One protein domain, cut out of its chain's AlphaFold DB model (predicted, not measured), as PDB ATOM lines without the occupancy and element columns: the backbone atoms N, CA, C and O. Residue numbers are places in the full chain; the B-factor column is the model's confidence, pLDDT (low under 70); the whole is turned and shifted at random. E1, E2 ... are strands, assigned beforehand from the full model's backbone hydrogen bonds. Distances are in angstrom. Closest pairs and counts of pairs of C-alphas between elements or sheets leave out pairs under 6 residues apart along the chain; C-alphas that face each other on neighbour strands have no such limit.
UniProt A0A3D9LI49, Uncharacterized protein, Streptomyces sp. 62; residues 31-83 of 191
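This is residues 31 to 83 of the 191 residues of an uncharacterized protein of Streptomyces sp. 62 (UniProt A0A3D9LI49). A single wall of four antiparallel strands, twisted, has a long winding tail, residues 62 to 83, that turns over one of its faces and then runs away from it; the other face is bare. The strands E1, E2, E3 and E4 lie side by side in chain order, and the tail makes much of the longest axis. The printed part has 53 residues with no named helix and four named strands, which form a meander, each strand the antiparallel neighbour of the one before. The class is all strand, though under half of the residues, 23 of 53, are in named elements. The whole is compact, with a radius of gyration of the C-alphas of 10.7 A and spans of 29 by 23 by 15 A.

The inner strands are E2, residues 37 to 43, and E3, residues 46 to 53. They form an antiparallel hairpin with 171 degrees between their directions; C-alphas 40 and 49 face each other at 3.9 A. N 41 and O 48 are within hydrogen-bond range at 2.8 A, and N 50 and O 39 at 2.9 A. On the other side of E3 is the edge strand E4, residues 57 to 61. E3 and E4 are a hairpin, antiparallel at 154 degrees, with N 49 and O 59 2.8 A apart and N 61 and O 47 3.0 A apart, both within hydrogen-bond range. The other edge strand is E1, residues 31 to 33, a hairpin with E2 and antiparallel to it at 149 degrees. Across that pair N 32 and O 38 are within hydrogen-bond range at 3.1 A. E1 and E4 are apart. From edge to edge the strands' lines turn by 64 degrees.

E3 is the longest strand, eight residues and 21.5 A from first to last C-alpha; it begins at C-alpha 46 (16.843, 46.807, 27.120) and ends at C-alpha 53 (9.081, 27.170, 23.149). E2 has seven residues and measures 18.5 A; E4 has five and measures 12.7 A, ending at C-alpha 61 (18.135, 42.458, 23.913). E1 has three residues, beginning at C-alpha 31 (4.584, 37.543, 28.127), and measures 6.8 A.

The two C-alphas farthest apart are those of Val 41 and Glu 81, at 29.9 A. The printed part has no cut, and the links E1 to E2, E2 to E3 and E3 to E4 are tight. Residues 62 to 83 are a long stretch with no named element. The mean pLDDT of the printed part is 72.9; 20 residues are under 70, among them residues 33 to 36 and 63 to 71.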
ATOM      1  N   THR A  31       4.694  38.931  28.597       79.25
ATOM      2  CA  THR A  31       4.584  37.543  28.127       79.25
ATOM      3  C   THR A  31       4.165  37.524  26.672       79.25
ATOM      4  O   THR A  31       3.187  38.184  26.319       79.25
ATOM      5  N   TYR A  32       4.837  36.714  25.869       74.81
ATOM      6  CA  TYR A  32       4.511  36.518  24.463       74.81
ATOM      7  C   TYR A  32       4.168  35.051  24.204       74.81
ATOM      8  O   TYR A  32       4.620  34.137  24.901       74.81
ATOM      9  N   ASN A  33       3.258  34.837  23.258       69.12
ATOM     10  CA  ASN A  33       2.686  33.529  22.967       69.12
ATOM     11  C   ASN A  33       2.613  33.355  21.445       69.12
ATOM     12  O   ASN A  33       1.645  33.790  20.823       69.12
ATOM     13  N   GLY A  34       3.657  32.754  20.871       69.00
ATOM     14  CA  GLY A  34       3.795  32.449  19.445       69.00
ATOM     15  C   GLY A  34       4.494  31.104  19.222       69.00
ATOM     16  O   GLY A  34       4.426  30.218  20.084       69.00
ATOM     17  N   GLU A  35       5.156  30.936  18.071       62.00
ATOM     18  CA  GLU A  35       6.082  29.808  17.865       62.00
ATOM     19  C   GLU A  35       7.210  29.838  18.900       62.00
ATOM     20  O   GLU A  35       7.511  28.799  19.498       62.00
ATOM     21  N   ASN A  36       7.670  31.048  19.224       60.25
ATOM     22  CA  ASN A  36       8.542  31.335  20.348       60.25
ATOM     23  C   ASN A  36       7.686  31.835  21.518       60.25
ATOM     24  O   ASN A  36       6.990  32.838  21.397       60.25
ATOM     25  N   ALA A  37       7.622  31.113  22.638       76.19
ATOM     26  CA  ALA A  37       6.829  31.536  23.800       76.19
ATOM     27  C   ALA A  37       7.747  31.789  24.989       76.19
ATOM     28  O   ALA A  37       8.562  30.928  25.338       76.19
ATOM     29  N   GLY A  38       7.578  32.943  25.632       85.81
ATOM     30  CA  GLY A  38       8.502  33.396  26.660       85.81
ATOM     31  C   GLY A  38       7.993  34.553  27.518       85.81
ATOM     32  O   GLY A  38       6.828  34.971  27.461       85.81
ATOM     33  N   ALA A  39       8.887  35.046  28.372       84.06
ATOM     34  CA  ALA A  39       8.665  36.224  29.198       84.06
ATOM     35  C   ALA A  39       9.917  37.101  29.231       84.06
ATOM     36  O   ALA A  39      11.004  36.606  29.527       84.06
ATOM     37  N   THR A  40       9.752  38.402  29.004       82.69
ATOM     38  CA  THR A  40      10.816  39.406  29.118       82.69
ATOM     39  C   THR A  40      10.584  40.309  30.320       82.69
ATOM     40  O   THR A  40       9.448  40.592  30.687       82.69
ATOM     41  N   VAL A  41      11.666  40.757  30.959       82.50
ATOM     42  CA  VAL A  41      11.656  41.768  32.020       82.50
ATOM     43  C   VAL A  41      12.603  42.894  31.632       82.50
ATOM     44  O   VAL A  41      13.795  42.662  31.429       82.50
ATOM     45  N   GLY A  42      12.095  44.121  31.551       82.56
ATOM     46  CA  GLY A  42      12.920  45.289  31.247       82.56
ATOM     47  C   GLY A  42      12.158  46.416  30.565       82.56
ATOM     48  O   GLY A  42      10.939  46.518  30.668       82.56
ATOM     49  N   ARG A  43      12.903  47.300  29.901       77.38
ATOM     50  CA  ARG A  43      12.348  48.356  29.042       77.38
ATOM     51  C   ARG A  43      12.429  47.911  27.578       77.38
ATOM     52  O   ARG A  43      13.270  47.066  27.285       77.38
ATOM     53  N   PRO A  44      11.645  48.507  26.661       67.12
ATOM     54  CA  PRO A  44      11.719  48.183  25.232       67.12
ATOM     55  C   PRO A  44      13.141  48.275  24.664       67.12
ATOM     56  O   PRO A  44      13.555  47.445  23.876       67.12
ATOM     57  N   GLU A  45      13.928  49.241  25.137       74.69
ATOM     58  CA  GLU A  45      15.320  49.430  24.716       74.69
ATOM     59  C   GLU A  45      16.349  48.528  25.414       74.69
ATOM     60  O   GLU A  45      17.493  48.491  24.974       74.69
ATOM     61  N   CYS A  46      15.983  47.812  26.487       79.94
ATOM     62  CA  CYS A  46      16.843  46.807  27.120       79.94
ATOM     63  C   CYS A  46      16.043  45.867  28.033       79.94
ATOM     64  O   CYS A  46      15.539  46.283  29.087       79.94
ATOM     65  N   SER A  47      15.945  44.598  27.641       81.75
ATOM     66  CA  SER A  47      15.198  43.552  28.331       81.75
ATOM     67  C   SER A  47      15.998  42.252  28.439       81.75
ATOM     68  O   SER A  47      16.908  41.970  27.657       81.75
ATOM     69  N   VAL A  48      15.671  41.468  29.466       82.62
ATOM     70  CA  VAL A  48      16.167  40.100  29.648       82.62
ATOM     71  C   VAL A  48      14.978  39.163  29.541       82.62
ATOM     72  O   VAL A  48      13.988  39.358  30.247       82.62
ATOM     73  N   GLY A  49      15.075  38.161  28.677       83.38
ATOM     74  CA  GLY A  49      14.009  37.211  28.415       83.38
ATOM     75  C   GLY A  49      14.387  35.769  28.694       83.38
ATOM     76  O   GLY A  49      15.562  35.400  28.694       83.38
ATOM     77  N   VAL A  50      13.361  34.964  28.953       83.38
ATOM     78  CA  VAL A  50      13.436  33.504  28.962       83.38
ATOM     79  C   VAL A  50      12.423  32.973  27.962       83.38
ATOM     80  O   VAL A  50      11.238  33.287  28.070       83.38
ATOM     81  N   GLU A  51      12.893  32.128  27.053       82.12
ATOM     82  CA  GLU A  51      12.082  31.415  26.071       82.12
ATOM     83  C   GLU A  51      11.974  29.935  26.456       82.12
ATOM     84  O   GLU A  51      12.945  29.315  26.902       82.12
ATOM     85  N   TRP A  52      10.781  29.355  26.327       85.38
ATOM     86  CA  TRP A  52      10.518  27.946  26.658       85.38
ATOM     87  C   TRP A  52       9.899  27.142  25.510       85.38
ATOM     88  O   TRP A  52       9.687  25.935  25.651       85.38
ATOM     89  N   ARG A  53       9.591  27.783  24.383       72.69
ATOM     90  CA  ARG A  53       9.081  27.170  23.149       72.69
ATOM     91  C   ARG A  53       9.778  27.873  21.995       72.69
ATOM     92  O   ARG A  53       9.868  29.078  22.126       72.69
ATOM     93  N   GLY A  54      10.222  27.152  20.964       76.81
ATOM     94  CA  GLY A  54      11.082  27.709  19.914       76.81
ATOM     95  C   GLY A  54      12.532  27.290  20.130       76.81
ATOM     96  O   GLY A  54      12.832  26.095  20.028       76.81
ATOM     97  N   ASP A  55      13.382  28.242  20.516       72.00
ATOM     98  CA  ASP A  55      14.774  28.028  20.930       72.00
ATOM     99  C   ASP A  55      14.942  28.307  22.442       72.00
ATOM    100  O   ASP A  55      15.158  29.444  22.868       72.00
ATOM    101  N   PRO A  56      14.784  27.292  23.320       83.00
ATOM    102  CA  PRO A  56      14.734  27.515  24.760       83.00
ATOM    103  C   PRO A  56      16.045  28.095  25.299       83.00
ATOM    104  O   PRO A  56      17.092  27.443  25.263       83.00
ATOM    105  N   GLY A  57      15.985  29.285  25.893       81.38
ATOM    106  CA  GLY A  57      17.190  29.987  26.317       81.38
ATOM    107  C   GLY A  57      16.939  31.234  27.154       81.38
ATOM    108  O   GLY A  57      15.806  31.666  27.366       81.38
ATOM    109  N   LEU A  58      18.037  31.797  27.663       82.50
ATOM    110  CA  LEU A  58      18.078  33.129  28.262       82.50
ATOM    111  C   LEU A  58      18.646  34.088  27.216       82.50
ATOM    112  O   LEU A  58      19.757  33.864  26.734       82.50
ATOM    113  N   PHE A  59      17.937  35.173  26.929       74.38
ATOM    114  CA  PHE A  59      18.392  36.190  25.986       74.38
ATOM    115  C   PHE A  59      18.397  37.582  26.615       74.38
ATOM    116  O   PHE A  59      17.691  37.865  27.586       74.38
ATOM    117  N   VAL A  60      19.245  38.452  26.074       81.69
ATOM    118  CA  VAL A  60      19.349  39.860  26.459       81.69
ATOM    119  C   VAL A  60      19.274  40.675  25.175       81.69
ATOM    120  O   VAL A  60      20.170  40.560  24.342       81.69
ATOM    121  N   SER A  61      18.237  41.499  25.020       76.19
ATOM    122  CA  SER A  61      18.135  42.458  23.913       76.19
ATOM    123  C   SER A  61      18.263  43.859  24.478       76.19
ATOM    124  O   SER A  61      17.443  44.256  25.297       76.19
ATOM    125  N   CYS A  62      19.292  44.603  24.068       80.62
ATOM    126  CA  CYS A  62      19.463  46.022  24.417       80.62
ATOM    127  C   CYS A  62      19.627  46.920  23.188       80.62
ATOM    128  O   CYS A  62      20.178  48.016  23.276       80.62
ATOM    129  N   ALA A  63      19.170  46.426  22.036       69.88
ATOM    130  CA  ALA A  63      19.169  47.155  20.774       69.88
ATOM    131  C   ALA A  63      17.826  47.853  20.491       69.88
ATOM    132  O   ALA A  63      17.742  48.642  19.557       69.88
ATOM    133  N   GLY A  64      16.784  47.601  21.294       59.16
ATOM    134  CA  GLY A  64      15.442  48.135  21.045       59.16
ATOM    135  C   GLY A  64      14.668  47.421  19.936       59.16
ATOM    136  O   GLY A  64      13.490  47.714  19.758       59.16
ATOM    137  N   SER A  65      15.295  46.476  19.233       56.19
ATOM    138  CA  SER A  65      14.603  45.452  18.465       56.19
ATOM    139  C   SER A  65      14.025  44.434  19.448       56.19
ATOM    140  O   SER A  65      14.747  43.730  20.165       56.19
ATOM    141  N   ASP A  66      12.700  44.450  19.550       57.12
ATOM    142  CA  ASP A  66      11.937  43.351  20.124       57.12
ATOM    143  C   ASP A  66      12.190  42.128  19.227       57.12
ATOM    144  O   ASP A  66      11.872  42.208  18.043       57.12
ATOM    145  N   PRO A  67      12.821  41.046  19.717       56.38
ATOM    146  CA  PRO A  67      13.077  39.863  18.894       56.38
ATOM    147  C   PRO A  67      11.783  39.161  18.454       56.38
ATOM    148  O   PRO A  67      11.837  38.280  17.610       56.38
ATOM    149  N   ASP A  68      10.633  39.547  19.016       56.75
ATOM    150  CA  ASP A  68       9.340  38.923  18.759       56.75
ATOM    151  C   ASP A  68       8.375  39.849  18.003       56.75
ATOM    152  O   ASP A  68       7.159  39.748  18.195       56.75
ATOM    153  N   VAL A  69       8.865  40.766  17.152       61.28
ATOM    154  CA  VAL A  69       7.976  41.419  16.180       61.28
ATOM    155  C   VAL A  69       7.395  40.301  15.310       61.28
ATOM    156  O   VAL A  69       8.156  39.665  14.587       61.28
ATOM    157  N   PRO A  70       6.081  39.998  15.381       59.47
ATOM    158  CA  PRO A  70       5.534  38.862  14.658       59.47
ATOM    159  C   PRO A  70       5.721  39.099  13.167       59.47
ATOM    160  O   PRO A  70       5.059  39.967  12.595       59.47
ATOM    161  N   GLY A  71       6.643  38.343  12.589       67.38
ATOM    162  CA  GLY A  71       7.037  38.469  11.207       67.38
ATOM    163  C   GLY A  71       8.506  38.744  10.954       67.38
ATOM    164  O   GLY A  71       8.995  38.277   9.942       67.38
ATOM    165  N   ASP A  72       9.216  39.391  11.878       70.88
ATOM    166  CA  ASP A  72      10.653  39.690  11.762       70.88
ATOM    167  C   ASP A  72      11.503  38.429  11.993       70.88
ATOM    168  O   ASP A  72      12.153  38.246  13.022       70.88
ATOM    169  N   ASP A  73      11.440  37.499  11.043       72.81
ATOM    170  CA  ASP A  73      12.072  36.185  11.136       72.81
ATOM    171  C   ASP A  73      13.613  36.255  11.090       72.81
ATOM    172  O   ASP A  73      14.282  35.257  11.383       72.81
ATOM    173  N   ASN A  74      14.196  37.397  10.694       67.44
ATOM    174  CA  ASN A  74      15.649  37.596  10.615       67.44
ATOM    175  C   ASN A  74      16.222  38.502  11.734       67.44
ATOM    176  O   ASN A  74      17.449  38.577  11.888       67.44
ATOM    177  N   HIS A  75      15.352  39.067  12.576       72.06
ATOM    178  CA  HIS A  75      15.626  39.850  13.780       72.06
ATOM    179  C   HIS A  75      16.400  41.160  13.552       72.06
ATOM    180  O   HIS A  75      17.226  41.551  14.394       72.06
ATOM    181  N   ASP A  76      16.166  41.856  12.439       70.88
ATOM    182  CA  ASP A  76      16.817  43.143  12.160       70.88
ATOM    183  C   ASP A  76      16.049  44.365  12.714       70.88
ATOM    184  O   ASP A  76      16.567  45.493  12.728       70.88
ATOM    185  N   GLY A  77      14.864  44.130  13.287       67.75
ATOM    186  CA  GLY A  77      13.984  45.136  13.865       67.75
ATOM    187  C   GLY A  77      13.036  45.778  12.852       67.75
ATOM    188  O   GLY A  77      12.475  46.845  13.147       67.75
ATOM    189  N   ARG A  78      12.873  45.189  11.667       65.69
ATOM    190  CA  ARG A  78      11.921  45.595  10.630       65.69
ATOM    191  C   ARG A  78      11.085  44.390  10.211       65.69
ATOM    192  O   ARG A  78      11.458  43.273  10.500       65.69
ATOM    193  N   ILE A  79       9.899  44.659   9.649       64.88
ATOM    194  CA  ILE A  79       9.133  43.619   8.958       64.88
ATOM    195  C   ILE A  79       9.314  43.856   7.465       64.88
ATOM    196  O   ILE A  79       8.762  44.837   6.950       64.88
ATOM    197  N   ASP A  80      10.075  42.994   6.809       71.06
ATOM    198  CA  ASP A  80      10.517  43.143   5.427       71.06
ATOM    199  C   ASP A  80       9.841  42.117   4.491       71.06
ATOM    200  O   ASP A  80       8.968  41.337   4.871       71.06
ATOM    201  N   GLU A  81      10.136  42.181   3.191       65.38
ATOM    202  CA  GLU A  81       9.365  41.457   2.168       65.38
ATOM    203  C   GLU A  81       9.598  39.928   2.171       65.38
ATOM    204  O   GLU A  81       8.869  39.191   1.497       65.38
ATOM    205  N   ASP A  82      10.590  39.448   2.921       65.88
ATOM    206  CA  ASP A  82      10.988  38.046   3.052       65.88
ATOM    207  C   ASP A  82      10.629  37.388   4.390       65.88
ATOM    208  O   ASP A  82      11.112  36.302   4.716       65.88
ATOM    209  N   GLU A  83       9.734  38.025   5.125       76.88
ATOM    210  CA  GLU A  83       9.476  37.770   6.531       76.88
ATOM    211  C   GLU A  83       8.036  37.288   6.779       76.88
ATOM    212  O   GLU A  83       7.105  37.587   6.018       76.88
TER     213      GLU A  83